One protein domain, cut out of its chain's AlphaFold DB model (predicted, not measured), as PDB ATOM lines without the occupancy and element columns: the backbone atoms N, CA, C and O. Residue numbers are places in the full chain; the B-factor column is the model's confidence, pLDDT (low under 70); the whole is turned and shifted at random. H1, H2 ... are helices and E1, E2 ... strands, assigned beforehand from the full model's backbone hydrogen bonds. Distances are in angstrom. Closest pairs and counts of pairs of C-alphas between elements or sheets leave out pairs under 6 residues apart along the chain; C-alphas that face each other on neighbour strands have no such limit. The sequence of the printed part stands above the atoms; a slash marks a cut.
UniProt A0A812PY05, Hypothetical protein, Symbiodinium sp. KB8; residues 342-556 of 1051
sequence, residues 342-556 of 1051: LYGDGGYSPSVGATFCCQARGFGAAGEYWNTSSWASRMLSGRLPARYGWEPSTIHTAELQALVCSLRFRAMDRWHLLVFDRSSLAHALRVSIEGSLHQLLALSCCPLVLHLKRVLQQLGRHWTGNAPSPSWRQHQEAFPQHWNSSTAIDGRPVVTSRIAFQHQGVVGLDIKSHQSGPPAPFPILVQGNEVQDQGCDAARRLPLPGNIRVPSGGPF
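What this domain is: This is residues 342 to 556 of the 1051 residues of the protein "Hypothetical protein" of Symbiodinium sp. KB8 (UniProt A0A812PY05). A twisted sheet of seven strands lies between H1 on one face and the long helix H7 on the opposite face, with H4 packed on H1 and H2 farther out. The small hairpin E6 and E7 reaches away from the rest at the start of E8, and a tail without named elements, residues 540 to 556, closes the printed part. The printed part has 215 residues, in order E1 E2 E3 E4 H1 E5 H2 H3 H4 H5 H6 E6 E7 E8 E9 H7, of mixed class, helices and strands; the seven-strand sheet is branched and mixed. It is compact, radius of gyration of the C-alphas 17.3 A, spanning 50 by 41 by 36 A.

Where its parts are: E1, residues 342 to 349, begins at C-alpha 342 (-20.998, 46.324, 35.559) and is 24.3 A long. E2 is 353 to 363, 32.8 A; E3 373 to 376; E4 380 to 383; H1 395 to 409, 21.9 A. E5 is 416 to 420, H2 423 to 434, H3 437 to 440, and H4 446 to 462, 24.5 A. H5 is 471 to 478, H6 480 to 483, E6 486 to 489, E7 492 to 495, E8 497 to 503, E9 506 to 511. H7, 523 to 539, is 24.1 A long and ends at C-alpha 539 (-13.605, 57.420, 48.582).

How they stand to each other: E1, E2 and E3 form a meander, each strand the antiparallel neighbour of the one before: N 343 and O 359 are 2.9 A apart, N 362 and O 375 2.9 A. E4 is antiparallel to E2, N 358 to O 380 2.8 A. E5 is parallel to E1, N 342 to O 417 2.8 A, and to E9, N 418 to O 507 2.8 A. E8 and E9 form a hairpin, N 498 to O 510 2.8 A; so do E6 and E7, N 487 to O 494 2.9 A. H1 is over E1 and E2 at a height over the sheet of 6.0 A; the closest C-alphas of E1 and H1 are Gly 346 and Glu 399, 4.0 A. H7 is on the opposite face; its C-alpha 532 is 5.3 A from that of Cys 357 in E2. H2 is over E8 and E9, C-alphas 426 and 501 being closest to E8 at 5.8 A. H4, the hub, touches H1 with residues 448 to 455 alone, at a shallow tilt of 27 degrees, C-alphas 404 and 452 5.9 A apart, and H2, C-alphas 432 and 453 4.5 A. H3 only just touches H2 and H4, 3 pairs of C-alphas within 8 A each, only at the corner. H5 only grazes the sheet; H6 is on it, over none of its strands. Every O i to N i+4 pair is within hydrogen-bond range in H4 and H5, but 9 of 11 in H1, 7 of 8 in H2 and 12 of 13 in H7; H3 and H6 are too short for one.

The domain as a whole: The two C-alphas farthest apart, of Gly 367 and Phe 556, are 50.6 A apart. The printed part has no cut. The links E4 to H1 and E9 to H7 are long, 11 residues each. Mean pLDDT of the printed part is 88.9; residue 423 and residues 513 to 521 are under 70.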
ATOM      1  N   LEU A 342     -21.235  46.198  34.121       95.12
ATOM      2  CA  LEU A 342     -20.998  46.324  35.559       95.12
ATOM      3  C   LEU A 342     -19.507  46.586  35.800       95.12
ATOM      4  O   LEU A 342     -18.670  45.702  35.605       95.12
ATOM      5  N   TYR A 343     -19.181  47.800  36.225       95.25
ATOM      6  CA  TYR A 343     -17.816  48.293  36.390       95.25
ATOM      7  C   TYR A 343     -17.383  48.212  37.851       95.25
ATOM      8  O   TYR A 343     -18.207  48.416  38.747       95.25
ATOM      9  N   GLY A 344     -16.091  47.999  38.102       94.88
ATOM     10  CA  GLY A 344     -15.517  48.199  39.429       94.88
ATOM     11  C   GLY A 344     -13.994  48.320  39.442       94.88
ATOM     12  O   GLY A 344     -13.310  47.757  38.592       94.88
ATOM     13  N   ASP A 345     -13.475  49.034  40.438       94.00
ATOM     14  CA  ASP A 345     -12.043  49.202  40.707       94.00
ATOM     15  C   ASP A 345     -11.737  49.108  42.217       94.00
ATOM     16  O   ASP A 345     -12.597  49.365  43.068       94.00
ATOM     17  N   GLY A 346     -10.494  48.744  42.544       93.31
ATOM     18  CA  GLY A 346      -9.931  48.844  43.885       93.31
ATOM     19  C   GLY A 346      -8.630  49.646  43.909       93.31
ATOM     20  O   GLY A 346      -7.575  49.147  43.530       93.31
ATOM     21  N   GLY A 347      -8.677  50.850  44.472       90.62
ATOM     22  CA  GLY A 347      -7.500  51.656  44.784       90.62
ATOM     23  C   GLY A 347      -6.839  51.294  46.124       90.62
ATOM     24  O   GLY A 347      -7.466  50.776  47.050       90.62
ATOM     25  N   TYR A 348      -5.559  51.642  46.271       89.81
ATOM     26  CA  TYR A 348      -4.823  51.575  47.539       89.81
ATOM     27  C   TYR A 348      -3.858  52.756  47.673       89.81
ATOM     28  O   TYR A 348      -3.344  53.267  46.680       89.81
ATOM     29  N   SER A 349      -3.601  53.193  48.906       82.31
ATOM     30  CA  SER A 349      -2.505  54.108  49.235       82.31
ATOM     31  C   SER A 349      -2.043  53.871  50.678       82.31
ATOM     32  O   SER A 349      -2.900  53.800  51.560       82.31
ATOM     33  N   PRO A 350      -0.732  53.805  50.987       74.06
ATOM     34  CA  PRO A 350      -0.248  53.541  52.348       74.06
ATOM     35  C   PRO A 350      -0.759  54.511  53.422       74.06
ATOM     36  O   PRO A 350      -0.890  54.125  54.577       74.06
ATOM     37  N   SER A 351      -1.072  55.760  53.059       75.56
ATOM     38  CA  SER A 351      -1.611  56.767  53.983       75.56
ATOM     39  C   SER A 351      -3.136  56.719  54.155       75.56
ATOM     40  O   SER A 351      -3.667  57.386  55.041       75.56
ATOM     41  N   VAL A 352      -3.853  55.952  53.325       76.94
ATOM     42  CA  VAL A 352      -5.330  55.922  53.279       76.94
ATOM     43  C   VAL A 352      -5.903  54.504  53.446       76.94
ATOM     44  O   VAL A 352      -7.062  54.348  53.836       76.94
ATOM     45  N   GLY A 353      -5.103  53.462  53.228       87.69
ATOM     46  CA  GLY A 353      -5.569  52.081  53.127       87.69
ATOM     47  C   GLY A 353      -6.164  51.780  51.750       87.69
ATOM     48  O   GLY A 353      -5.810  52.416  50.755       87.69
ATOM     49  N   ALA A 354      -7.054  50.791  51.696       94.31
ATOM     50  CA  ALA A 354      -7.719  50.359  50.469       94.31
ATOM     51  C   ALA A 354      -9.087  51.052  50.282       94.31
ATOM     52  O   ALA A 354      -9.805  51.311  51.251       94.31
ATOM     53  N   THR A 355      -9.453  51.326  49.033       96.75
ATOM     54  CA  THR A 355     -10.704  51.976  48.602       96.75
ATOM     55  C   THR A 355     -11.295  51.215  47.432       96.75
ATOM     56  O   THR A 355     -10.545  50.857  46.535       96.75
ATOM     57  N   PHE A 356     -12.608  51.015  47.398       96.88
ATOM     58  CA  PHE A 356     -13.294  50.364  46.281       96.88
ATOM     59  C   PHE A 356     -14.328  51.311  45.659       96.88
ATOM     60  O   PHE A 356     -14.854  52.197  46.341       96.88
ATOM     61  N   CYS A 357     -14.648  51.088  44.385       96.81
ATOM     62  CA  CYS A 357     -15.761  51.727  43.692       96.81
ATOM     63  C   CYS A 357     -16.401  50.756  42.693       96.81
ATOM     64  O   CYS A 357     -15.690  49.991  42.043       96.81
ATOM     65  N   CYS A 358     -17.726  50.786  42.547       96.06
ATOM     66  CA  CYS A 358     -18.432  50.112  41.460       96.06
ATOM     67  C   CYS A 358     -19.737  50.817  41.047       96.06
ATOM     68  O   CYS A 358     -20.363  51.551  41.820       96.06
ATOM     69  N   GLN A 359     -20.149  50.578  39.798       94.25
ATOM     70  CA  GLN A 359     -21.332  51.178  39.172       94.25
ATOM     71  C   GLN A 359     -21.812  50.305  37.996       94.25
ATOM     72  O   GLN A 359     -20.992  49.765  37.254       94.25
ATOM     73  N   ALA A 360     -23.122  50.201  37.775       92.94
ATOM     74  CA  ALA A 360     -23.683  49.693  36.521       92.94
ATOM     75  C   ALA A 360     -23.946  50.846  35.543       92.94
ATOM     76  O   ALA A 360     -24.299  51.949  35.968       92.94
ATOM     77  N   ARG A 361     -23.768  50.620  34.239       92.00
ATOM     78  CA  ARG A 361     -24.009  51.634  33.199       92.00
ATOM     79  C   ARG A 361     -24.633  51.030  31.951       92.00
ATOM     80  O   ARG A 361     -24.211  49.957  31.518       92.00
ATOM     81  N   GLY A 362     -25.571  51.754  31.350       89.56
ATOM     82  CA  GLY A 362     -26.122  51.439  30.035       89.56
ATOM     83  C   GLY A 362     -25.250  51.952  28.897       89.56
ATOM     84  O   GLY A 362     -24.606  53.000  29.019       89.56
ATOM     85  N   PHE A 363     -25.270  51.236  27.777       89.25
ATOM     86  CA  PHE A 363     -24.665  51.694  26.523       89.25
ATOM     87  C   PHE A 363     -25.478  52.828  25.877       89.25
ATOM     88  O   PHE A 363     -26.653  53.020  26.203       89.25
ATOM     89  N   GLY A 364     -24.843  53.630  25.020       84.50
ATOM     90  CA  GLY A 364     -25.474  54.777  24.357       84.50
ATOM     91  C   GLY A 364     -26.567  54.392  23.349       84.50
ATOM     92  O   GLY A 364     -26.784  53.218  23.048       84.50
ATOM     93  N   ALA A 365     -27.249  55.394  22.792       81.94
ATOM     94  CA  ALA A 365     -28.231  55.184  21.727       81.94
ATOM     95  C   ALA A 365     -27.573  54.690  20.420       81.94
ATOM     96  O   ALA A 365     -26.361  54.815  20.229       81.94
ATOM     97  N   ALA A 366     -28.365  54.158  19.485       74.75
ATOM     98  CA  ALA A 366     -27.866  53.769  18.163       74.75
ATOM     99  C   ALA A 366     -27.138  54.948  17.478       74.75
ATOM    100  O   ALA A 366     -27.651  56.063  17.438       74.75
ATOM    101  N   GLY A 367     -25.924  54.700  16.977       74.62
ATOM    102  CA  GLY A 367     -25.000  55.730  16.478       74.62
ATOM    103  C   GLY A 367     -23.937  56.163  17.498       74.62
ATOM    104  O   GLY A 367     -22.772  56.293  17.131       74.62
ATOM    105  N   GLU A 368     -24.284  56.282  18.784       80.38
ATOM    106  CA  GLU A 368     -23.340  56.629  19.863       80.38
ATOM    107  C   GLU A 368     -23.009  55.475  20.823       80.38
ATOM    108  O   GLU A 368     -22.201  55.652  21.729       80.38
ATOM    109  N   TYR A 369     -23.602  54.295  20.627       85.25
ATOM    110  CA  TYR A 369     -23.585  53.132  21.527       85.25
ATOM    111  C   TYR A 369     -22.243  52.844  22.236       85.25
ATOM    112  O   TYR A 369     -22.222  52.554  23.433       85.25
ATOM    113  N   TRP A 370     -21.117  52.946  21.518       86.25
ATOM    114  CA  TRP A 370     -19.764  52.693  22.038       86.25
ATOM    115  C   TRP A 370     -19.061  53.914  22.650       86.25
ATOM    116  O   TRP A 370     -18.021  53.759  23.290       86.25
ATOM    117  N   ASN A 371     -19.598  55.114  22.436       84.62
ATOM    118  CA  ASN A 371     -18.967  56.404  22.716       84.62
ATOM    119  C   ASN A 371     -19.519  57.074  23.979       84.62
ATOM    120  O   ASN A 371     -18.754  57.697  24.719       84.62
ATOM    121  N   THR A 372     -20.830  56.955  24.209       82.56
ATOM    122  CA  THR A 372     -21.561  57.592  25.314       82.56
ATOM    123  C   THR A 372     -22.329  56.558  26.137       82.56
ATOM    124  O   THR A 372     -22.523  55.420  25.713       82.56
ATOM    125  N   SER A 373     -22.745  56.933  27.349       84.38
ATOM    126  CA  SER A 373     -23.544  56.089  28.244       84.38
ATOM    127  C   SER A 373     -24.926  56.708  28.433       84.38
ATOM    128  O   SER A 373     -25.028  57.891  28.749       84.38
ATOM    129  N   SER A 374     -25.985  55.919  28.230       82.62
ATOM    130  CA  SER A 374     -27.376  56.394  28.312       82.62
ATOM    131  C   SER A 374     -27.853  56.633  29.747       82.62
ATOM    132  O   SER A 374     -28.649  57.536  29.996       82.62
ATOM    133  N   TRP A 375     -27.359  55.841  30.700       88.38
ATOM    134  CA  TRP A 375     -27.636  55.974  32.129       88.38
ATOM    135  C   TRP A 375     -26.519  55.322  32.952       88.38
ATOM    136  O   TRP A 375     -25.806  54.433  32.478       88.38
ATOM    137  N   ALA A 376     -26.416  55.712  34.221       89.38
ATOM    138  CA  ALA A 376     -25.551  55.062  35.196       89.38
ATOM    139  C   ALA A 376     -26.285  54.881  36.533       89.38
ATOM    140  O   ALA A 376     -27.122  55.704  36.906       89.38
ATOM    141  N   SER A 377     -25.985  53.800  37.254       90.56
ATOM    142  CA  SER A 377     -26.566  53.515  38.567       90.56
ATOM    143  C   SER A 377     -26.084  54.509  39.624       90.56
ATOM    144  O   SER A 377     -25.148  55.289  39.412       90.56
ATOM    145  N   ARG A 378     -26.637  54.393  40.835       90.44
ATOM    146  CA  ARG A 378     -25.933  54.855  42.030       90.44
ATOM    147  C   ARG A 378     -24.503  54.292  42.022       90.44
ATOM    148  O   ARG A 378     -24.305  53.102  41.782       90.44
ATOM    149  N   MET A 379     -23.521  55.150  42.285       93.19
ATOM    150  CA  MET A 379     -22.144  54.736  42.550       93.19
ATOM    151  C   MET A 379     -22.051  54.187  43.980       93.19
ATOM    152  O   MET A 379     -22.504  54.841  44.926       93.19
ATOM    153  N   LEU A 380     -21.463  53.002  44.135       95.00
ATOM    154  CA  LEU A 380     -21.141  52.403  45.429       95.00
ATOM    155  C   LEU A 380     -19.632  52.516  45.630       95.00
ATOM    156  O   LEU A 380     -18.867  51.879  44.910       95.00
ATOM    157  N   SER A 381     -19.193  53.349  46.569       96.06
ATOM    158  CA  SER A 381     -17.771  53.557  46.837       96.06
ATOM    159  C   SER A 381     -17.497  53.795  48.316       96.06
ATOM    160  O   SER A 381     -18.300  54.384  49.046       96.06
ATOM    161  N   GLY A 382     -16.340  53.315  48.770       96.38
ATOM    162  CA  GLY A 382     -16.001  53.304  50.186       96.38
ATOM    163  C   GLY A 382     -14.530  53.016  50.459       96.38
ATOM    164  O   GLY A 382     -13.792  52.515  49.609       96.38
ATOM    165  N   ARG A 383     -14.097  53.317  51.684       96.06
ATOM    166  CA  ARG A 383     -12.855  52.767  52.245       96.06
ATOM    167  C   ARG A 383     -13.137  51.380  52.802       96.06
ATOM    168  O   ARG A 383     -14.198  51.146  53.375       96.06
ATOM    169  N   LEU A 384     -12.165  50.486  52.686       96.69
ATOM    170  CA  LEU A 384     -12.121  49.275  53.499       96.69
ATOM    171  C   LEU A 384     -11.515  49.586  54.880       96.69
ATOM    172  O   LEU A 384     -10.726  50.528  55.004       96.69
ATOM    173  N   PRO A 385     -11.836  48.797  55.920       96.19
ATOM    174  CA  PRO A 385     -11.132  48.857  57.198       96.19
ATOM    175  C   PRO A 385      -9.648  48.512  57.032       96.19
ATOM    176  O   PRO A 385      -9.258  47.874  56.055       96.19
ATOM    177  N   ALA A 386      -8.810  48.851  58.017       93.88
ATOM    178  CA  ALA A 386      -7.389  48.493  57.972       93.88
ATOM    179  C   ALA A 386      -7.156  46.967  57.980       93.88
ATOM    180  O   ALA A 386      -6.191  46.497  57.376       93.88
ATOM    181  N   ARG A 387      -8.049  46.191  58.614       93.75
ATOM    182  CA  ARG A 387      -8.090  44.720  58.550       93.75
ATOM    183  C   ARG A 387      -9.488  44.192  58.231       93.75
ATOM    184  O   ARG A 387     -10.480  44.725  58.732       93.75
ATOM    185  N   TYR A 388      -9.537  43.114  57.450       94.94
ATOM    186  CA  TYR A 388     -10.751  42.375  57.095       94.94
ATOM    187  C   TYR A 388     -10.594  40.915  57.544       94.94
ATOM    188  O   TYR A 388      -9.983  40.082  56.861       94.94
ATOM    189  N   GLY A 389     -11.079  40.623  58.750       95.50
ATOM    190  CA  GLY A 389     -10.592  39.500  59.544       95.50
ATOM    191  C   GLY A 389      -9.234  39.825  60.171       95.50
ATOM    192  O   GLY A 389      -8.995  40.934  60.647       95.50
ATOM    193  N   TRP A 390      -8.326  38.852  60.177       93.50
ATOM    194  CA  TRP A 390      -6.958  39.025  60.665       93.50
ATOM    195  C   TRP A 390      -6.065  39.784  59.674       93.50
ATOM    196  O   TRP A 390      -5.195  40.551  60.093       93.50
ATOM    197  N   GLU A 391      -6.269  39.576  58.372       90.31
ATOM    198  CA  GLU A 391      -5.407  40.105  57.312       90.31
ATOM    199  C   GLU A 391      -5.618  41.612  57.075       90.31
ATOM    200  O   GLU A 391      -6.741  42.109  57.213       90.31
ATOM    201  N   PRO A 392      -4.566  42.355  56.678       91.81
ATOM    202  CA  PRO A 392      -4.702  43.744  56.261       91.81
ATOM    203  C   PRO A 392      -5.471  43.851  54.937       91.81
ATOM    204  O   PRO A 392      -5.276  43.043  54.026       91.81
ATOM    205  N   SER A 393      -6.304  44.883  54.795       92.31
ATOM    206  CA  SER A 393      -6.983  45.160  53.523       92.31
ATOM    207  C   SER A 393      -5.981  45.655  52.482       92.31
ATOM    208  O   SER A 393      -5.320  46.678  52.664       92.31
ATOM    209  N   THR A 394      -5.878  44.927  51.374       91.62
ATOM    210  CA  THR A 394      -4.969  45.221  50.256       91.62
ATOM    211  C   THR A 394      -5.730  45.765  49.050       91.62
ATOM    212  O   THR A 394      -6.959  45.720  49.013       91.62
ATOM    213  N   ILE A 395      -5.003  46.203  48.018       91.19
ATOM    214  CA  ILE A 395      -5.596  46.575  46.727       91.19
ATOM    215  C   ILE A 395      -6.456  45.432  46.145       91.19
ATOM    216  O   ILE A 395      -7.606  45.645  45.783       91.19
ATOM    217  N   HIS A 396      -5.992  44.180  46.243       90.81
ATOM    218  CA  HIS A 396      -6.751  42.991  45.830       90.81
ATOM    219  C   HIS A 396      -7.984  42.703  46.698       90.81
ATOM    220  O   HIS A 396      -8.928  42.065  46.237       90.81
ATOM    221  N   THR A 397      -8.001  43.169  47.951       92.88
ATOM    222  CA  THR A 397      -9.194  43.115  48.810       92.88
ATOM    223  C   THR A 397     -10.242  44.114  48.319       92.88
ATOM    224  O   THR A 397     -11.417  43.768  48.259       92.88
ATOM    225  N   ALA A 398      -9.827  45.320  47.910       95.06
ATOM    226  CA  ALA A 398     -10.723  46.324  47.336       95.06
ATOM    227  C   ALA A 398     -11.229  45.943  45.938       95.06
ATOM    228  O   ALA A 398     -12.424  46.043  45.695       95.06
ATOM    229  N   GLU A 399     -10.366  45.426  45.061       93.81
ATOM    230  CA  GLU A 399     -10.740  44.909  43.734       93.81
ATOM    231  C   GLU A 399     -11.805  43.805  43.845       93.81
ATOM    232  O   GLU A 399     -12.799  43.794  43.118       93.81
ATOM    233  N   LEU A 400     -11.630  42.884  44.800       95.06
ATOM    234  CA  LEU A 400     -12.586  41.810  45.051       95.06
ATOM    235  C   LEU A 400     -13.874  42.318  45.727       95.06
ATOM    236  O   LEU A 400     -14.949  41.819  45.404       95.06
ATOM    237  N   GLN A 401     -13.798  43.328  46.602       96.25
ATOM    238  CA  GLN A 401     -14.984  44.002  47.147       96.25
ATOM    239  C   GLN A 401     -15.776  44.710  46.039       96.25
ATOM    240  O   GLN A 401     -16.990  44.550  45.976       96.25
ATOM    241  N   ALA A 402     -15.107  45.441  45.141       96.31
ATOM    242  CA  ALA A 402     -15.731  46.110  44.001       96.31
ATOM    243  C   ALA A 402     -16.444  45.113  43.081       96.31
ATOM    244  O   ALA A 402     -17.577  45.364  42.682       96.31
ATOM    245  N   LEU A 403     -15.829  43.955  42.812       96.25
ATOM    246  CA  LEU A 403     -16.441  42.865  42.047       96.25
ATOM    247  C   LEU A 403     -17.676  42.269  42.741       96.25
ATOM    248  O   LEU A 403     -18.701  42.046  42.101       96.25
ATOM    249  N   VAL A 404     -17.608  42.015  44.049       95.75
ATOM    250  CA  VAL A 404     -18.750  41.475  44.805       95.75
ATOM    251  C   VAL A 404     -19.882  42.507  44.922       95.75
ATOM    252  O   VAL A 404     -21.050  42.147  44.775       95.75
ATOM    253  N   CYS A 405     -19.558  43.790  45.111       95.50
ATOM    254  CA  CYS A 405     -20.537  44.876  45.134       95.50
ATOM    255  C   CYS A 405     -21.127  45.169  43.745       95.50
ATOM    256  O   CYS A 405     -22.329  45.402  43.658       95.50
ATOM    257  N   SER A 406     -20.352  45.118  42.651       94.69
ATOM    258  CA  SER A 406     -20.892  45.358  41.299       94.69
ATOM    259  C   SER A 406     -21.919  44.292  40.919       94.69
ATOM    260  O   SER A 406     -22.944  44.600  40.323       94.69
ATOM    261  N   LEU A 407     -21.718  43.053  41.375       94.31
ATOM    262  CA  LEU A 407     -22.674  41.959  41.228       94.31
ATOM    263  C   LEU A 407     -23.954  42.120  42.076       94.31
ATOM    264  O   LEU A 407     -24.856  41.288  41.963       94.31
ATOM    265  N   ARG A 408     -24.107  43.179  42.886       93.00
ATOM    266  CA  ARG A 408     -25.427  43.594  43.409       93.00
ATOM    267  C   ARG A 408     -26.298  44.221  42.314       93.00
ATOM    268  O   ARG A 408     -27.517  44.108  42.388       93.00
ATOM    269  N   PHE A 409     -25.694  44.749  41.249       92.06
ATOM    270  CA  PHE A 409     -26.350  45.160  40.002       92.06
ATOM    271  C   PHE A 409     -26.508  43.990  39.007       92.06
ATOM    272  O   PHE A 409     -26.275  44.135  37.809       92.06
ATOM    273  N   ARG A 410     -26.873  42.799  39.501       92.06
ATOM    274  CA  ARG A 410     -27.183  41.629  38.659       92.06
ATOM    275  C   ARG A 410     -28.684  41.503  38.418       92.06
ATOM    276  O   ARG A 410     -29.485  41.837  39.291       92.06
ATOM    277  N   ALA A 411     -29.065  40.947  37.276       88.88
ATOM    278  CA  ALA A 411     -30.419  40.467  37.015       88.88
ATOM    279  C   ALA A 411     -30.400  38.935  36.875       88.88
ATOM    280  O   ALA A 411     -29.393  38.349  36.485       88.88
ATOM    281  N   MET A 412     -31.496  38.261  37.222       90.31
ATOM    282  CA  MET A 412     -31.615  36.823  36.952       90.31
ATOM    283  C   MET A 412     -31.941  36.616  35.468       90.31
ATOM    284  O   MET A 412     -32.634  37.443  34.882       90.31
ATOM    285  N   ASP A 413     -31.410  35.542  34.881       89.38
ATOM    286  CA  ASP A 413     -31.532  35.200  33.454       89.38
ATOM    287  C   ASP A 413     -31.305  36.381  32.482       89.38
ATOM    288  O   ASP A 413     -32.084  36.642  31.570       89.38
ATOM    289  N   ARG A 414     -30.213  37.126  32.695       90.75
ATOM    290  CA  ARG A 414     -29.682  38.122  31.753       90.75
ATOM    291  C   ARG A 414     -28.172  37.951  31.588       90.75
ATOM    292  O   ARG A 414     -27.496  37.356  32.429       90.75
ATOM    293  N   TRP A 415     -27.647  38.478  30.486       93.12
ATOM    294  CA  TRP A 415     -26.210  38.598  30.260       93.12
ATOM    295  C   TRP A 415     -25.606  39.710  31.135       93.12
ATOM    296  O   TRP A 415     -26.232  40.746  31.350       93.12
ATOM    297  N   HIS A 416     -24.369  39.523  31.600       94.06
ATOM    298  CA  HIS A 416     -23.644  40.501  32.419       94.06
ATOM    299  C   HIS A 416     -22.219  40.687  31.900       94.06
ATOM    300  O   HIS A 416     -21.409  39.762  31.988       94.06
ATOM    301  N   LEU A 417     -21.890  41.885  31.411       95.50
ATOM    302  CA  LEU A 417     -20.512  42.269  31.112       95.50
ATOM    303  C   LEU A 417     -19.872  42.880  32.363       95.50
ATOM    304  O   LEU A 417     -20.283  43.945  32.808       95.50
ATOM    305  N   LEU A 418     -18.875  42.208  32.931       95.69
ATOM    306  CA  LEU A 418     -18.075  42.677  34.064       95.69
ATOM    307  C   LEU A 418     -16.813  43.368  33.532       95.69
ATOM    308  O   LEU A 418     -16.082  42.751  32.756       95.69
ATOM    309  N   VAL A 419     -16.540  44.607  33.947       94.06
ATOM    310  CA  VAL A 419     -15.449  45.447  33.412       94.06
ATOM    311  C   VAL A 419     -14.498  45.880  34.534       94.06
ATOM    312  O   VAL A 419     -14.919  46.597  35.443       94.06
ATOM    313  N   PHE A 420     -13.245  45.402  34.490       92.00
ATOM    314  CA  PHE A 420     -12.254  45.534  35.573       92.00
ATOM    315  C   PHE A 420     -10.802  45.597  35.046       92.00
ATOM    316  O   PHE A 420     -10.450  44.843  34.139       92.00
ATOM    317  N   ASP A 421      -9.920  46.379  35.684       81.81
ATOM    318  CA  ASP A 421      -8.486  46.511  35.323       81.81
ATOM    319  C   ASP A 421      -7.542  45.555  36.088       81.81
ATOM    320  O   ASP A 421      -6.456  45.948  36.510       81.81
ATOM    321  N   ARG A 422      -7.928  44.278  36.291       74.25
ATOM    322  CA  ARG A 422      -6.962  43.191  36.597       74.25
ATOM    323  C   ARG A 422      -7.420  41.771  36.238       74.25
ATOM    324  O   ARG A 422      -8.284  41.173  36.887       74.25
ATOM    325  N   SER A 423      -6.599  41.120  35.415       68.19
ATOM    326  CA  SER A 423      -6.550  39.664  35.178       68.19
ATOM    327  C   SER A 423      -6.578  38.751  36.421       68.19
ATOM    328  O   SER A 423      -6.973  37.588  36.305       68.19
ATOM    329  N   SER A 424      -6.186  39.218  37.616       77.12
ATOM    330  CA  SER A 424      -6.251  38.424  38.856       77.12
ATOM    331  C   SER A 424      -7.688  38.112  39.283       77.12
ATOM    332  O   SER A 424      -7.945  37.010  39.775       77.12
ATOM    333  N   LEU A 425      -8.645  39.013  39.031       88.00
ATOM    334  CA  LEU A 425     -10.063  38.767  39.314       88.00
ATOM    335  C   LEU A 425     -10.626  37.637  38.443       88.00
ATOM    336  O   LEU A 425     -11.396  36.809  38.928       88.00
ATOM    337  N   ALA A 426     -10.158  37.501  37.199       89.31
ATOM    338  CA  ALA A 426     -10.532  36.382  36.334       89.31
ATOM    339  C   ALA A 426     -10.066  35.015  36.875       89.31
ATOM    340  O   ALA A 426     -10.697  33.997  36.588       89.31
ATOM    341  N   HIS A 427      -9.008  34.959  37.695       90.50
ATOM    342  CA  HIS A 427      -8.651  33.730  38.411       90.50
ATOM    343  C   HIS A 427      -9.650  33.425  39.536       90.50
ATOM    344  O   HIS A 427     -10.117  32.287  39.634       90.50
ATOM    345  N   ALA A 428     -10.032  34.432  40.330       92.62
ATOM    346  CA  ALA A 428     -11.035  34.289  41.386       92.62
ATOM    347  C   ALA A 428     -12.410  33.879  40.829       92.62
ATOM    348  O   ALA A 428     -13.029  32.965  41.373       92.62
ATOM    349  N   LEU A 429     -12.850  34.462  39.705       94.19
ATOM    350  CA  LEU A 429     -14.075  34.083  38.984       94.19
ATOM    351  C   LEU A 429     -14.069  32.599  38.571       94.19
ATOM    352  O   LEU A 429     -14.986  31.853  38.915       94.19
ATOM    353  N   ARG A 430     -13.002  32.130  37.906       93.56
ATOM    354  CA  ARG A 430     -12.876  30.717  37.487       93.56
ATOM    355  C   ARG A 430     -12.863  29.755  38.675       93.56
ATOM    356  O   ARG A 430     -13.562  28.749  38.651       93.56
ATOM    357  N   VAL A 431     -12.100  30.065  39.726       92.12
ATOM    358  CA  VAL A 431     -12.032  29.229  40.939       92.12
ATOM    359  C   VAL A 431     -13.364  29.239  41.701       92.12
ATOM    360  O   VAL A 431     -13.750  28.209  42.249       92.12
ATOM    361  N   SER A 432     -14.108  30.347  41.674       92.69
ATOM    362  CA  SER A 432     -15.447  30.447  42.270       92.69
ATOM    363  C   SER A 432     -16.440  29.463  41.647       92.69
ATOM    364  O   SER A 432     -17.226  28.859  42.375       92.69
ATOM    365  N   ILE A 433     -16.382  29.238  40.331       91.25
ATOM    366  CA  ILE A 433     -17.268  28.289  39.639       91.25
ATOM    367  C   ILE A 433     -16.677  26.874  39.611       91.25
ATOM    368  O   ILE A 433     -17.234  25.957  40.216       91.25
ATOM    369  N   GLU A 434     -15.541  26.702  38.937       89.44
ATOM    370  CA  GLU A 434     -14.969  25.400  38.558       89.44
ATOM    371  C   GLU A 434     -13.951  24.863  39.575       89.44
ATOM    372  O   GLU A 434     -13.563  23.692  39.525       89.44
ATOM    373  N   GLY A 435     -13.484  25.720  40.487       86.81
ATOM    374  CA  GLY A 435     -12.433  25.393  41.441       86.81
ATOM    375  C   GLY A 435     -12.861  24.361  42.481       86.81
ATOM    376  O   GLY A 435     -13.943  24.430  43.067       86.81
ATOM    377  N   SER A 436     -11.953  23.427  42.765       90.12
ATOM    378  CA  SER A 436     -12.067  22.546  43.927       90.12
ATOM    379  C   SER A 436     -12.050  23.344  45.235       90.12
ATOM    380  O   SER A 436     -11.484  24.437  45.312       90.12
ATOM    381  N   LEU A 437     -12.591  22.758  46.305       88.62
ATOM    382  CA  LEU A 437     -12.560  23.345  47.647       88.62
ATOM    383  C   LEU A 437     -11.146  23.753  48.096       88.62
ATOM    384  O   LEU A 437     -10.961  24.825  48.667       88.62
ATOM    385  N   HIS A 438     -10.135  22.940  47.784       88.25
ATOM    386  CA  HIS A 438      -8.743  23.277  48.086       88.25
ATOM    387  C   HIS A 438      -8.273  24.533  47.331       88.25
ATOM    388  O   HIS A 438      -7.513  25.321  47.881       88.25
ATOM    389  N   GLN A 439      -8.714  24.755  46.087       90.06
ATOM    390  CA  GLN A 439      -8.385  25.979  45.341       90.06
ATOM    391  C   GLN A 439      -9.128  27.200  45.899       90.06
ATOM    392  O   GLN A 439      -8.519  28.256  46.027       90.06
ATOM    393  N   LEU A 440     -10.396  27.049  46.296       89.25
ATOM    394  CA  LEU A 440     -11.187  28.105  46.942       89.25
ATOM    395  C   LEU A 440     -10.554  28.572  48.263       89.25
ATOM    396  O   LEU A 440     -10.347  29.766  48.460       89.25
ATOM    397  N   LEU A 441     -10.178  27.632  49.137       88.38
ATOM    398  CA  LEU A 441      -9.501  27.913  50.412       88.38
ATOM    399  C   LEU A 441      -8.018  28.315  50.249       88.38
ATOM    400  O   LEU A 441      -7.384  28.734  51.216       88.38
ATOM    401  N   ALA A 442      -7.460  28.199  49.038       87.81
ATOM    402  CA  ALA A 442      -6.122  28.677  48.691       87.81
ATOM    403  C   ALA A 442      -6.106  30.108  48.118       87.81
ATOM    404  O   ALA A 442      -5.024  30.622  47.828       87.81
ATOM    405  N   LEU A 443      -7.263  30.768  47.991       87.38
ATOM    406  CA  LEU A 443      -7.353  32.195  47.677       87.38
ATOM    407  C   LEU A 443      -7.380  33.051  48.955       87.38
ATOM    408  O   LEU A 443      -7.949  32.671  49.977       87.38
ATOM    409  N   SER A 444      -6.763  34.231  48.883       84.06
ATOM    410  CA  SER A 444      -6.838  35.253  49.933       84.06
ATOM    411  C   SER A 444      -8.207  35.939  49.955       84.06
ATOM    412  O   SER A 444      -8.889  36.001  48.937       84.06
ATOM    413  N   CYS A 445      -8.573  36.509  51.107       85.06
ATOM    414  CA  CYS A 445      -9.880  37.130  51.357       85.06
ATOM    415  C   CYS A 445     -11.044  36.143  51.142       85.06
ATOM    416  O   CYS A 445     -12.036  36.451  50.480       85.06
ATOM    417  N   CYS A 446     -10.923  34.944  51.723       86.31
ATOM    418  CA  CYS A 446     -11.848  33.837  51.478       86.31
ATOM    419  C   CYS A 446     -13.351  34.118  51.739       86.31
ATOM    420  O   CYS A 446     -14.152  33.476  51.057       86.31
ATOM    421  N   PRO A 447     -13.798  35.074  52.593       93.00
ATOM    422  CA  PRO A 447     -15.218  35.420  52.668       93.00
ATOM    423  C   PRO A 447     -15.756  36.019  51.367       93.00
ATOM    424  O   PRO A 447     -16.766  35.541  50.860       93.00
ATOM    425  N   LEU A 448     -15.033  36.975  50.774       94.69
ATOM    426  CA  LEU A 448     -15.427  37.642  49.529       94.69
ATOM    427  C   LEU A 448     -15.354  36.691  48.321       94.69
ATOM    428  O   LEU A 448     -16.204  36.735  47.436       94.69
ATOM    429  N   VAL A 449     -14.393  35.758  48.311       93.69
ATOM    430  CA  VAL A 449     -14.334  34.671  47.309       93.69
ATOM    431  C   VAL A 449     -15.569  33.764  47.398       93.69
ATOM    432  O   VAL A 449     -16.081  33.300  46.379       93.69
ATOM    433  N   LEU A 450     -16.082  33.514  48.604       92.38
ATOM    434  CA  LEU A 450     -17.257  32.662  48.803       92.38
ATOM    435  C   LEU A 450     -18.584  33.415  48.623       92.38
ATOM    436  O   LEU A 450     -19.558  32.813  48.172       92.38
ATOM    437  N   HIS A 451     -18.605  34.734  48.834       94.06
ATOM    438  CA  HIS A 451     -19.655  35.616  48.315       94.06
ATOM    439  C   HIS A 451     -19.728  35.551  46.785       94.06
ATOM    440  O   HIS A 451     -20.796  35.272  46.238       94.06
ATOM    441  N   LEU A 452     -18.589  35.703  46.100       94.38
ATOM    442  CA  LEU A 452     -18.488  35.594  44.642       94.38
ATOM    443  C   LEU A 452     -18.975  34.222  44.142       94.38
ATOM    444  O   LEU A 452     -19.793  34.155  43.224       94.38
ATOM    445  N   LYS A 453     -18.561  33.127  44.798       93.88
ATOM    446  CA  LYS A 453     -19.066  31.772  44.522       93.88
ATOM    447  C   LYS A 453     -20.586  31.671  44.659       93.88
ATOM    448  O   LYS A 453     -21.224  31.177  43.731       93.88
ATOM    449  N   ARG A 454     -21.173  32.154  45.761       92.44
ATOM    450  CA  ARG A 454     -22.632  32.118  45.981       92.44
ATOM    451  C   ARG A 454     -23.395  32.892  44.907       92.44
ATOM    452  O   ARG A 454     -24.379  32.377  44.387       92.44
ATOM    453  N   VAL A 455     -22.929  34.085  44.533       93.38
ATOM    454  CA  VAL A 455     -23.589  34.899  43.500       93.38
ATOM    455  C   VAL A 455     -23.510  34.241  42.121       93.38
ATOM    456  O   VAL A 455     -24.524  34.155  41.430       93.38
ATOM    457  N   LEU A 456     -22.350  33.706  41.732       93.94
ATOM    458  CA  LEU A 456     -22.201  32.999  40.454       93.94
ATOM    459  C   LEU A 456     -23.006  31.690  40.423       93.94
ATOM    460  O   LEU A 456     -23.607  31.372  39.402       93.94
ATOM    461  N   GLN A 457     -23.097  30.967  41.545       92.31
ATOM    462  CA  GLN A 457     -23.994  29.812  41.678       92.31
ATOM    463  C   GLN A 457     -25.476  30.210  41.621       92.31
ATOM    464  O   GLN A 457     -26.277  29.442  41.094       92.31
ATOM    465  N   GLN A 458     -25.861  31.383  42.134       91.25
ATOM    466  CA  GLN A 458     -27.228  31.888  41.990       91.25
ATOM    467  C   GLN A 458     -27.537  32.196  40.523       91.25
ATOM    468  O   GLN A 458     -28.541  31.704  40.014       91.25
ATOM    469  N   LEU A 459     -26.671  32.944  39.832       92.75
ATOM    470  CA  LEU A 459     -26.832  33.250  38.406       92.75
ATOM    471  C   LEU A 459     -26.892  31.969  37.563       92.75
ATOM    472  O   LEU A 459     -27.847  31.771  36.820       92.75
ATOM    473  N   GLY A 460     -25.954  31.041  37.770       93.56
ATOM    474  CA  GLY A 460     -25.898  29.767  37.051       93.56
ATOM    475  C   GLY A 460     -27.081  28.818  37.279       93.56
ATOM    476  O   GLY A 460     -27.310  27.938  36.454       93.56
ATOM    477  N   ARG A 461     -27.850  28.993  38.368       92.50
ATOM    478  CA  ARG A 461     -29.117  28.275  38.619       92.50
ATOM    479  C   ARG A 461     -30.325  28.899  37.913       92.50
ATOM    480  O   ARG A 461     -31.304  28.194  37.707       92.50
ATOM    481  N   HIS A 462     -30.273  30.193  37.592       92.44
ATOM    482  CA  HIS A 462     -31.361  30.914  36.916       92.44
ATOM    483  C   HIS A 462     -31.096  31.123  35.420       92.44
ATOM    484  O   HIS A 462     -32.002  31.530  34.704       92.44
ATOM    485  N   TRP A 463     -29.876  30.858  34.947       94.31
ATOM    486  CA  TRP A 463     -29.501  30.955  33.540       94.31
ATOM    487  C   TRP A 463     -30.195  29.872  32.701       94.31
ATOM    488  O   TRP A 463     -29.766  28.715  32.697       94.31
ATOM    489  N   THR A 464     -31.246  30.248  31.970       92.94
ATOM    490  CA  THR A 464     -31.934  29.360  31.021       92.94
ATOM    491  C   THR A 464     -31.212  29.297  29.677       92.94
ATOM    492  O   THR A 464     -31.332  28.307  28.960       92.94
ATOM    493  N   GLY A 465     -30.450  30.343  29.337       90.50
ATOM    494  CA  GLY A 465     -29.824  30.508  28.024       90.50
ATOM    495  C   GLY A 465     -30.748  31.082  26.947       90.50
ATOM    496  O   GLY A 465     -30.274  31.329  25.844       90.50
ATOM    497  N   ASN A 466     -32.024  31.337  27.264       90.38
ATOM    498  CA  ASN A 466     -32.988  31.957  26.345       90.38
ATOM    499  C   ASN A 466     -32.969  33.497  26.399       90.38
ATOM    500  O   ASN A 466     -33.645  34.146  25.604       90.38
ATOM    501  N   ALA A 467     -32.218  34.081  27.338       88.44
ATOM    502  CA  ALA A 467     -32.055  35.523  27.467       88.44
ATOM    503  C   ALA A 467     -31.480  36.130  26.168       88.44
ATOM    504  O   ALA A 467     -30.437  35.651  25.700       88.44
ATOM    505  N   PRO A 468     -32.101  37.182  25.594       89.88
ATOM    506  CA  PRO A 468     -31.644  37.767  24.339       89.88
ATOM    507  C   PRO A 468     -30.190  38.235  24.464       89.88
ATOM    508  O   PRO A 468     -29.809  38.864  25.453       89.88
ATOM    509  N   SER A 469     -29.362  37.903  23.470       91.50
ATOM    510  CA  SER A 469     -27.971  38.357  23.430       91.50
ATOM    511  C   SER A 469     -27.934  39.882  23.284       91.50
ATOM    512  O   SER A 469     -28.377  40.373  22.242       91.50
ATOM    513  N   PRO A 470     -27.390  40.636  24.258       92.00
ATOM    514  CA  PRO A 470     -27.276  42.088  24.162       92.00
ATOM    515  C   PRO A 470     -26.417  42.500  22.960       92.00
ATOM    516  O   PRO A 470     -25.561  41.732  22.505       92.00
ATOM    517  N   SER A 471     -26.590  43.724  22.469       91.75
ATOM    518  CA  SER A 471     -25.863  44.278  21.319       91.75
ATOM    519  C   SER A 471     -24.347  44.162  21.505       91.75
ATOM    520  O   SER A 471     -23.618  43.826  20.566       91.75
ATOM    521  N   TRP A 472     -23.851  44.339  22.739       92.62
ATOM    522  CA  TRP A 472     -22.430  44.135  23.036       92.62
ATOM    523  C   TRP A 472     -21.982  42.674  22.910       92.62
ATOM    524  O   TRP A 472     -20.862  42.425  22.464       92.62
ATOM    525  N   ARG A 473     -22.841  41.701  23.244       94.62
ATOM    526  CA  ARG A 473     -22.536  40.268  23.118       94.62
ATOM    527  C   ARG A 473     -22.523  39.839  21.655       94.62
ATOM    528  O   ARG A 473     -21.583  39.169  21.241       94.62
ATOM    529  N   GLN A 474     -23.497  40.299  20.870       94.25
ATOM    530  CA  GLN A 474     -23.530  40.075  19.420       94.25
ATOM    531  C   GLN A 474     -22.262  40.639  18.751       94.25
ATOM    532  O   GLN A 474     -21.601  39.953  17.972       94.25
ATOM    533  N   HIS A 475     -21.845  41.853  19.130       92.88
ATOM    534  CA  HIS A 475     -20.598  42.453  18.644       92.88
ATOM    535  C   HIS A 475     -19.335  41.704  19.119       92.88
ATOM    536  O   HIS A 475     -18.340  41.654  18.397       92.88
ATOM    537  N   GLN A 476     -19.353  41.097  20.311       93.50
ATOM    538  CA  GLN A 476     -18.269  40.238  20.808       93.50
ATOM    539  C   GLN A 476     -18.112  38.953  19.986       93.50
ATOM    540  O   GLN A 476     -16.988  38.507  19.758       93.50
ATOM    541  N   GLU A 477     -19.221  38.364  19.545       93.31
ATOM    542  CA  GLU A 477     -19.233  37.140  18.739       93.31
ATOM    543  C   GLU A 477     -18.862  37.413  17.275       93.31
ATOM    544  O   GLU A 477     -18.100  36.645  16.691       93.31
ATOM    545  N   ALA A 478     -19.319  38.535  16.708       94.12
ATOM    546  CA  ALA A 478     -18.996  38.937  15.338       94.12
ATOM    547  C   ALA A 478     -17.567  39.498  15.169       94.12
ATOM    548  O   ALA A 478     -16.949  39.292  14.125       94.12
ATOM    549  N   PHE A 479     -17.023  40.193  16.178       91.88
ATOM    550  CA  PHE A 479     -15.724  40.878  16.084       91.88
ATOM    551  C   PHE A 479     -14.811  40.613  17.302       91.88
ATOM    552  O   PHE A 479     -14.383  41.554  17.984       91.88
ATOM    553  N   PRO A 480     -14.463  39.345  17.600       90.50
ATOM    554  CA  PRO A 480     -13.714  38.971  18.804       90.50
ATOM    555  C   PRO A 480     -12.335  39.641  18.920       90.50
ATOM    556  O   PRO A 480     -11.833  39.814  20.032       90.50
ATOM    557  N   GLN A 481     -11.732  40.067  17.806       88.12
ATOM    558  CA  GLN A 481     -10.476  40.822  17.781       88.12
ATOM    559  C   GLN A 481     -10.588  42.227  18.404       88.12
ATOM    560  O   GLN A 481      -9.621  42.698  18.997       88.12
ATOM    561  N   HIS A 482     -11.760  42.876  18.351       86.50
ATOM    562  CA  HIS A 482     -11.975  44.187  18.987       86.50
ATOM    563  C   HIS A 482     -12.029  44.082  20.525       86.50
ATOM    564  O   HIS A 482     -11.754  45.051  21.222       86.50
ATOM    565  N   TRP A 483     -12.321  42.889  21.053       89.19
ATOM    566  CA  TRP A 483     -12.428  42.590  22.489       89.19
ATOM    567  C   TRP A 483     -11.193  41.893  23.082       89.19
ATOM    568  O   TRP A 483     -11.189  41.507  24.252       89.19
ATOM    569  N   ASN A 484     -10.167  41.665  22.261       89.62
ATOM    570  CA  ASN A 484      -8.909  41.023  22.643       89.62
ATOM    571  C   ASN A 484      -7.728  41.819  22.065       89.62
ATOM    572  O   ASN A 484      -6.820  41.271  21.440       89.62
ATOM    573  N   SER A 485      -7.789  43.141  22.236       86.06
ATOM    574  CA  SER A 485      -6.847  44.096  21.660       86.06
ATOM    575  C   SER A 485      -5.525  44.164  22.430       86.06
ATOM    576  O   SER A 485      -5.480  44.156  23.665       86.06
ATOM    577  N   SER A 486      -4.427  44.334  21.697       82.81
ATOM    578  CA  SER A 486      -3.131  44.703  22.273       82.81
ATOM    579  C   SER A 486      -2.434  45.741  21.405       82.81
ATOM    580  O   SER A 486      -2.433  45.612  20.181       82.81
ATOM    581  N   THR A 487      -1.827  46.746  22.032       77.88
ATOM    582  CA  THR A 487      -1.051  47.797  21.367       77.88
ATOM    583  C   THR A 487       0.437  47.603  21.640       77.88
ATOM    584  O   THR A 487       0.834  47.122  22.702       77.88
ATOM    585  N   ALA A 488       1.289  47.956  20.679       75.50
ATOM    586  CA  ALA A 488       2.731  47.943  20.892       75.50
ATOM    587  C   ALA A 488       3.152  49.212  21.653       75.50
ATOM    588  O   ALA A 488       3.054  50.312  21.116       75.50
ATOM    589  N   ILE A 489       3.642  49.056  22.884       72.12
ATOM    590  CA  ILE A 489       4.253  50.130  23.680       72.12
ATOM    591  C   ILE A 489       5.723  49.759  23.878       72.12
ATOM    592  O   ILE A 489       6.025  48.646  24.310       72.12
ATOM    593  N   ASP A 490       6.642  50.645  23.489       77.75
ATOM    594  CA  ASP A 490       8.097  50.408  23.480       77.75
ATOM    595  C   ASP A 490       8.503  49.083  22.796       77.75
ATOM    596  O   ASP A 490       9.356  48.329  23.272       77.75
ATOM    597  N   GLY A 491       7.828  48.753  21.687       76.56
ATOM    598  CA  GLY A 491       8.034  47.511  20.932       76.56
ATOM    599  C   GLY A 491       7.525  46.236  21.622       76.56
ATOM    600  O   GLY A 491       7.773  45.138  21.127       76.56
ATOM    601  N   ARG A 492       6.816  46.345  22.753       71.25
ATOM    602  CA  ARG A 492       6.227  45.210  23.480       71.25
ATOM    603  C   ARG A 492       4.706  45.193  23.317       71.25
ATOM    604  O   ARG A 492       4.084  46.236  23.506       71.25
ATOM    605  N   PRO A 493       4.081  44.037  23.032       76.19
ATOM    606  CA  PRO A 493       2.627  43.936  23.006       76.19
ATOM    607  C   PRO A 493       2.070  44.084  24.426       76.19
ATOM    608  O   PRO A 493       2.320  43.258  25.307       76.19
ATOM    609  N   VAL A 494       1.304  45.148  24.646       78.69
ATOM    610  CA  VAL A 494       0.562  45.418  25.875       78.69
ATOM    611  C   VAL A 494      -0.911  45.166  25.591       78.69
ATOM    612  O   VAL A 494      -1.520  45.848  24.774       78.69
ATOM    613  N   VAL A 495      -1.493  44.175  26.268       81.75
ATOM    614  CA  VAL A 495      -2.943  43.932  26.228       81.75
ATOM    615  C   VAL A 495      -3.662  45.172  26.761       81.75
ATOM    616  O   VAL A 495      -3.330  45.653  27.849       81.75
ATOM    617  N   THR A 496      -4.611  45.689  25.983       84.81
ATOM    618  CA  THR A 496      -5.450  46.844  26.338       84.81
ATOM    619  C   THR A 496      -6.878  46.434  26.676       84.81
ATOM    620  O   THR A 496      -7.469  47.017  27.582       84.81
ATOM    621  N   SER A 497      -7.400  45.399  26.013       88.75
ATOM    622  CA  SER A 497      -8.656  44.737  26.370       88.75
ATOM    623  C   SER A 497      -8.548  43.227  26.145       88.75
ATOM    624  O   SER A 497      -7.840  42.777  25.240       88.75
ATOM    625  N   ARG A 498      -9.220  42.428  26.975       91.06
ATOM    626  CA  ARG A 498      -9.284  40.972  26.816       91.06
ATOM    627  C   ARG A 498     -10.507  40.366  27.489       91.06
ATOM    628  O   ARG A 498     -10.725  40.565  28.681       91.06
ATOM    629  N   ILE A 499     -11.197  39.467  26.790       93.06
ATOM    630  CA  ILE A 499     -12.153  38.549  27.423       93.06
ATOM    631  C   ILE A 499     -11.373  37.541  28.281       93.06
ATOM    632  O   ILE A 499     -10.768  36.581  27.792       93.06
ATOM    633  N   ALA A 500     -11.331  37.794  29.586       91.88
ATOM    634  CA  ALA A 500     -10.585  37.003  30.559       91.88
ATOM    635  C   ALA A 500     -11.447  35.918  31.227       91.88
ATOM    636  O   ALA A 500     -10.903  34.968  31.803       91.88
ATOM    637  N   PHE A 501     -12.774  36.017  31.131       94.31
ATOM    638  CA  PHE A 501     -13.727  35.067  31.704       94.31
ATOM    639  C   PHE A 501     -15.028  35.014  30.887       94.31
ATOM    640  O   PHE A 501     -15.465  36.034  30.363       94.31
ATOM    641  N   GLN A 502     -15.661  33.842  30.801       94.44
ATOM    642  CA  GLN A 502     -17.032  33.685  30.308       94.44
ATOM    643  C   GLN A 502     -17.653  32.417  30.913       94.44
ATOM    644  O   GLN A 502     -17.062  31.343  30.801       94.44
ATOM    645  N   HIS A 503     -18.832  32.528  31.532       94.69
ATOM    646  CA  HIS A 503     -19.616  31.399  32.048       94.69
ATOM    647  C   HIS A 503     -21.082  31.810  32.289       94.69
ATOM    648  O   HIS A 503     -21.307  32.819  32.946       94.69
ATOM    649  N   GLN A 504     -22.059  31.032  31.795       93.00
ATOM    650  CA  GLN A 504     -23.512  31.180  32.059       93.00
ATOM    651  C   GLN A 504     -24.008  32.645  32.138       93.00
ATOM    652  O   GLN A 504     -24.298  33.164  33.215       93.00
ATOM    653  N   GLY A 505     -24.033  33.337  30.994       91.44
ATOM    654  CA  GLY A 505     -24.443  34.746  30.880       91.44
ATOM    655  C   GLY A 505     -23.409  35.777  31.358       91.44
ATOM    656  O   GLY A 505     -23.412  36.912  30.886       91.44
ATOM    657  N   VAL A 506     -22.484  35.409  32.248       95.44
ATOM    658  CA  VAL A 506     -21.451  36.312  32.778       95.44
ATOM    659  C   VAL A 506     -20.221  36.317  31.866       95.44
ATOM    660  O   VAL A 506     -19.635  35.268  31.593       95.44
ATOM    661  N   VAL A 507     -19.788  37.501  31.435       95.75
ATOM    662  CA  VAL A 507     -18.581  37.744  30.631       95.75
ATOM    663  C   VAL A 507     -17.682  38.716  31.391       95.75
ATOM    664  O   VAL A 507     -18.132  39.779  31.793       95.75
ATOM    665  N   GLY A 508     -16.416  38.361  31.613       95.00
ATOM    666  CA  GLY A 508     -15.438  39.208  32.299       95.00
ATOM    667  C   GLY A 508     -14.399  39.776  31.341       95.00
ATOM    668  O   GLY A 508     -13.615  39.021  30.757       95.00
ATOM    669  N   LEU A 509     -14.389  41.101  31.222       93.50
ATOM    670  CA  LEU A 509     -13.448  41.904  30.456       93.50
ATOM    671  C   LEU A 509     -12.353  42.461  31.379       93.50
ATOM    672  O   LEU A 509     -12.629  43.200  32.320       93.50
ATOM    673  N   ASP A 510     -11.112  42.104  31.064       91.06
ATOM    674  CA  ASP A 510      -9.877  42.673  31.607       91.06
ATOM    675  C   ASP A 510      -9.505  43.861  30.702       91.06
ATOM    676  O   ASP A 510      -9.172  43.652  29.530       91.06
ATOM    677  N   ILE A 511      -9.660  45.099  31.183       87.62
ATOM    678  CA  ILE A 511      -9.449  46.331  30.398       87.62
ATOM    679  C   ILE A 511      -8.550  47.306  31.145       87.62
ATOM    680  O   ILE A 511      -8.714  47.506  32.341       87.62
ATOM    681  N   LYS A 512      -7.638  47.969  30.432       80.75
ATOM    682  CA  LYS A 512      -6.808  49.010  31.041       80.75
ATOM    683  C   LYS A 512      -7.547  50.335  31.172       80.75
ATOM    684  O   LYS A 512      -8.062  50.838  30.175       80.75
ATOM    685  N   SER A 513      -7.479  50.923  32.360       66.38
ATOM    686  CA  SER A 513      -7.870  52.302  32.680       66.38
ATOM    687  C   SER A 513      -7.191  53.321  31.751       66.38
ATOM    688  O   SER A 513      -7.828  53.961  30.922       66.38
ATOM    689  N   HIS A 514      -5.867  53.457  31.837       67.25
ATOM    690  CA  HIS A 514      -5.134  54.560  31.208       67.25
ATOM    691  C   HIS A 514      -4.667  54.234  29.774       67.25
ATOM    692  O   HIS A 514      -3.493  53.933  29.535       67.25
ATOM    693  N   GLN A 515      -5.581  54.296  28.801       63.38
ATOM    694  CA  GLN A 515      -5.295  54.051  27.377       63.38
ATOM    695  C   GLN A 515      -5.059  55.347  26.581       63.38
ATOM    696  O   GLN A 515      -5.954  55.869  25.924       63.38
ATOM    697  N   SER A 516      -3.820  55.851  26.584       54.09
ATOM    698  CA  SER A 516      -3.403  56.974  25.731       54.09
ATOM    699  C   SER A 516      -2.895  56.493  24.362       54.09
ATOM    700  O   SER A 516      -1.810  55.908  24.290       54.09
ATOM    701  N   GLY A 517      -3.626  56.754  23.274       57.09
ATOM    702  CA  GLY A 517      -3.207  56.358  21.922       57.09
ATOM    703  C   GLY A 517      -4.317  56.420  20.859       57.09
ATOM    704  O   GLY A 517      -5.360  57.023  21.113       57.09
ATOM    705  N   PRO A 518      -4.109  55.803  19.673       46.25
ATOM    706  CA  PRO A 518      -5.184  55.526  18.709       46.25
ATOM    707  C   PRO A 518      -6.313  54.711  19.372       46.25
ATOM    708  O   PRO A 518      -6.056  54.057  20.386       46.25
ATOM    709  N   PRO A 519      -7.555  54.773  18.850       54.34
ATOM    710  CA  PRO A 519      -8.763  54.593  19.650       54.34
ATOM    711  C   PRO A 519      -8.768  53.299  20.463       54.34
ATOM    712  O   PRO A 519      -8.694  52.197  19.915       54.34
ATOM    713  N   ALA A 520      -8.908  53.454  21.783       59.16
ATOM    714  CA  ALA A 520      -9.293  52.359  22.660       59.16
ATOM    715  C   ALA A 520     -10.591  51.732  22.119       59.16
ATOM    716  O   ALA A 520     -11.474  52.475  21.683       59.16
ATOM    717  N   PRO A 521     -10.724  50.392  22.120       62.41
ATOM    718  CA  PRO A 521     -11.666  49.694  21.242       62.41
ATOM    719  C   PRO A 521     -13.124  50.128  21.429       62.41
ATOM    720  O   PRO A 521     -13.874  50.156  20.459       62.41
ATOM    721  N   PHE A 522     -13.501  50.510  22.653       82.31
ATOM    722  CA  PHE A 522     -14.823  51.023  23.000       82.31
ATOM    723  C   PHE A 522     -14.684  52.134  24.060       82.31
ATOM    724  O   PHE A 522     -14.439  51.811  25.228       82.31
ATOM    725  N   PRO A 523     -14.817  53.429  23.702       85.75
ATOM    726  CA  PRO A 523     -14.627  54.539  24.640       85.75
ATOM    727  C   PRO A 523     -15.466  54.445  25.921       85.75
ATOM    728  O   PRO A 523     -14.943  54.713  27.000       85.75
ATOM    729  N   ILE A 524     -16.721  53.989  25.835       86.69
ATOM    730  CA  ILE A 524     -17.605  53.803  26.997       86.69
ATOM    731  C   ILE A 524     -17.010  52.857  28.054       86.69
ATOM    732  O   ILE A 524     -17.164  53.102  29.251       86.69
ATOM    733  N   LEU A 525     -16.291  51.807  27.634       89.12
ATOM    734  CA  LEU A 525     -15.710  50.828  28.556       89.12
ATOM    735  C   LEU A 525     -14.506  51.414  29.308       89.12
ATOM    736  O   LEU A 525     -14.305  51.100  30.479       89.12
ATOM    737  N   VAL A 526     -13.742  52.298  28.655       87.38
ATOM    738  CA  VAL A 526     -12.640  53.042  29.287       87.38
ATOM    739  C   VAL A 526     -13.196  54.107  30.231       87.38
ATOM    740  O   VAL A 526     -12.908  54.053  31.422       87.38
ATOM    741  N   GLN A 527     -14.079  54.988  29.748       87.56
ATOM    742  CA  GLN A 527     -14.723  56.033  30.560       87.56
ATOM    743  C   GLN A 527     -15.437  55.456  31.794       87.56
ATOM    744  O   GLN A 527     -15.415  56.040  32.878       87.56
ATOM    745  N   GLY A 528     -16.098  54.303  31.643       89.25
ATOM    746  CA  GLY A 528     -16.765  53.618  32.745       89.25
ATOM    747  C   GLY A 528     -15.795  53.120  33.819       89.25
ATOM    748  O   GLY A 528     -16.144  53.195  34.997       89.25
ATOM    749  N   ASN A 529     -14.582  52.690  33.441       88.56
ATOM    750  CA  ASN A 529     -13.509  52.332  34.375       88.56
ATOM    751  C   ASN A 529     -12.860  53.580  34.993       88.56
ATOM    752  O   ASN A 529     -12.741  53.644  36.209       88.56
ATOM    753  N   GLU A 530     -12.535  54.604  34.196       89.69
ATOM    754  CA  GLU A 530     -11.959  55.875  34.676       89.69
ATOM    755  C   GLU A 530     -12.845  56.561  35.732       89.69
ATOM    756  O   GLU A 530     -12.343  57.218  36.644       89.69
ATOM    757  N   VAL A 531     -14.172  56.395  35.655       92.38
ATOM    758  CA  VAL A 531     -15.092  56.878  36.697       92.38
ATOM    759  C   VAL A 531     -15.037  56.029  37.978       92.38
ATOM    760  O   VAL A 531     -15.292  56.565  39.057       92.38
ATOM    761  N   GLN A 532     -14.654  54.749  37.914       93.62
ATOM    762  CA  GLN A 532     -14.380  53.966  39.128       93.62
ATOM    763  C   GLN A 532     -13.062  54.408  39.773       93.62
ATOM    764  O   GLN A 532     -13.039  54.596  40.987       93.62
ATOM    765  N   ASP A 533     -12.022  54.693  38.980       91.50
ATOM    766  CA  ASP A 533     -10.759  55.268  39.469       91.50
ATOM    767  C   ASP A 533     -11.025  56.592  40.223       91.50
ATOM    768  O   ASP A 533     -10.569  56.794  41.353       91.50
ATOM    769  N   GLN A 534     -11.845  57.475  39.634       92.56
ATOM    770  CA  GLN A 534     -12.301  58.730  40.251       92.56
ATOM    771  C   GLN A 534     -13.149  58.496  41.513       92.56
ATOM    772  O   GLN A 534     -13.025  59.240  42.489       92.56
ATOM    773  N   GLY A 535     -13.996  57.464  41.522       94.75
ATOM    774  CA  GLY A 535     -14.793  57.070  42.682       94.75
ATOM    775  C   GLY A 535     -13.943  56.523  43.833       94.75
ATOM    776  O   GLY A 535     -14.187  56.870  44.989       94.75
ATOM    777  N   CYS A 536     -12.885  55.764  43.531       94.06
ATOM    778  CA  CYS A 536     -11.840  55.378  44.478       94.06
ATOM    779  C   CYS A 536     -11.118  56.618  45.037       94.06
ATOM    780  O   CYS A 536     -10.954  56.740  46.253       94.06
ATOM    781  N   ASP A 537     -10.745  57.578  44.184       93.38
ATOM    782  CA  ASP A 537     -10.108  58.843  44.587       93.38
ATOM    783  C   ASP A 537     -11.008  59.741  45.457       93.38
ATOM    784  O   ASP A 537     -10.528  60.415  46.377       93.38
ATOM    785  N   ALA A 538     -12.321  59.725  45.222       93.06
ATOM    786  CA  ALA A 538     -13.304  60.356  46.098       93.06
ATOM    787  C   ALA A 538     -13.418  59.607  47.437       93.06
ATOM    788  O   ALA A 538     -13.349  60.228  48.503       93.06
ATOM    789  N   ALA A 539     -13.503  58.272  47.399       94.69
ATOM    790  CA  ALA A 539     -13.605  57.420  48.582       94.69
ATOM    791  C   ALA A 539     -12.404  57.568  49.533       94.69
ATOM    792  O   ALA A 539     -12.579  57.470  50.748       94.69
ATOM    793  N   ARG A 540     -11.206  57.911  49.032       92.56
ATOM    794  CA  ARG A 540     -10.019  58.224  49.862       92.56
ATOM    795  C   ARG A 540     -10.271  59.306  50.925       92.56
ATOM    796  O   ARG A 540      -9.552  59.345  51.921       92.56
ATOM    797  N   ARG A 541     -11.282  60.166  50.741       91.62
ATOM    798  CA  ARG A 541     -11.645  61.268  51.656       91.62
ATOM    799  C   ARG A 541     -12.624  60.864  52.767       91.62
ATOM    800  O   ARG A 541     -12.838  61.644  53.689       91.62
ATOM    801  N   LEU A 542     -13.225  59.675  52.684       92.25
ATOM    802  CA  LEU A 542     -14.156  59.148  53.689       92.25
ATOM    803  C   LEU A 542     -13.420  58.787  54.997       92.25
ATOM    804  O   LEU A 542     -12.206  58.566  54.969       92.25
ATOM    805  N   PRO A 543     -14.108  58.680  56.151       92.44
ATOM    806  CA  PRO A 543     -13.512  58.117  57.364       92.44
ATOM    807  C   PRO A 543     -13.078  56.655  57.158       92.44
ATOM    808  O   PRO A 543     -13.649  55.931  56.343       92.44
ATOM    809  N   LEU A 544     -12.061  56.210  57.901       93.25
ATOM    810  CA  LEU A 544     -11.636  54.807  57.908       93.25
ATOM    811  C   LEU A 544     -12.634  53.973  58.738       93.25
ATOM    812  O   LEU A 544     -12.840  54.315  59.906       93.25
ATOM    813  N   PRO A 545     -13.226  52.887  58.206       95.31
ATOM    814  CA  PRO A 545     -14.096  52.021  58.994       95.31
ATOM    815  C   PRO A 545     -13.330  51.251  60.078       95.31
ATOM    816  O   PRO A 545     -12.144  50.947  59.928       95.31
ATOM    817  N   GLY A 546     -14.027  50.889  61.157       94.75
ATOM    818  CA  GLY A 546     -13.481  50.003  62.190       94.75
ATOM    819  C   GLY A 546     -13.175  48.604  61.642       94.75
ATOM    820  O   GLY A 546     -13.873  48.117  60.759       94.75
ATOM    821  N   ASN A 547     -12.133  47.949  62.160       96.44
ATOM    822  CA  ASN A 547     -11.741  46.608  61.706       96.44
ATOM    823  C   ASN A 547     -12.860  45.583  61.922       96.44
ATOM    824  O   ASN A 547     -13.309  45.405  63.054       96.44
ATOM    825  N   ILE A 548     -13.223  44.862  60.858       96.75
ATOM    826  CA  ILE A 548     -14.147  43.726  60.933       96.75
ATOM    827  C   ILE A 548     -13.365  42.520  61.457       96.75
ATOM    828  O   ILE A 548     -12.406  42.079  60.818       96.75
ATOM    829  N   ARG A 549     -13.761  41.972  62.609       96.25
ATOM    830  CA  ARG A 549     -13.071  40.840  63.251       96.25
ATOM    831  C   ARG A 549     -13.429  39.504  62.629       96.25
ATOM    832  O   ARG A 549     -12.535  38.722  62.316       96.25
ATOM    833  N   VAL A 550     -14.717  39.225  62.456       96.38
ATOM    834  CA  VAL A 550     -15.216  37.986  61.849       96.38
ATOM    835  C   VAL A 550     -16.236  38.375  60.775       96.38
ATOM    836  O   VAL A 550     -17.421  38.500  61.088       96.38
ATOM    837  N   PRO A 551     -15.786  38.597  59.524       95.38
ATOM    838  CA  PRO A 551     -16.672  38.972  58.427       95.38
ATOM    839  C   PRO A 551     -17.782  37.947  58.194       95.38
ATOM    840  O   PRO A 551     -17.605  36.753  58.446       95.38
ATOM    841  N   SER A 552     -18.916  38.399  57.683       92.81
ATOM    842  CA  SER A 552     -20.006  37.565  57.185       92.81
ATOM    843  C   SER A 552     -19.560  36.770  55.951       92.81
ATOM    844  O   SER A 552     -18.661  37.169  55.208       92.81
ATOM    845  N   GLY A 553     -20.173  35.609  55.716       88.19
ATOM    846  CA  GLY A 553     -19.705  34.676  54.690       88.19
ATOM    847  C   GLY A 553     -18.588  33.772  55.189       88.19
ATOM    848  O   GLY A 553     -18.597  33.297  56.326       88.19
ATOM    849  N   GLY A 554     -17.627  33.506  54.306       90.38
ATOM    850  CA  GLY A 554     -16.580  32.523  54.564       90.38
ATOM    851  C   GLY A 554     -17.072  31.078  54.439       90.38
ATOM    852  O   GLY A 554     -18.184  30.835  53.969       90.38
ATOM    853  N   PRO A 555     -16.219  30.104  54.787       94.12
ATOM    854  CA  PRO A 555     -16.580  28.691  54.807       94.12
ATOM    855  C   PRO A 555     -17.327  28.321  56.105       94.12
ATOM    856  O   PRO A 555     -17.308  29.069  57.084       94.12
ATOM    857  N   PHE A 556     -17.957  27.143  56.140       95.50
ATOM    858  CA  PHE A 556     -18.626  26.611  57.336       95.50
ATOM    859  C   PHE A 556     -17.664  26.445  58.526       95.50
ATOM    860  O   PHE A 556     -18.019  26.790  59.649       95.50
TER     861      PHE A 556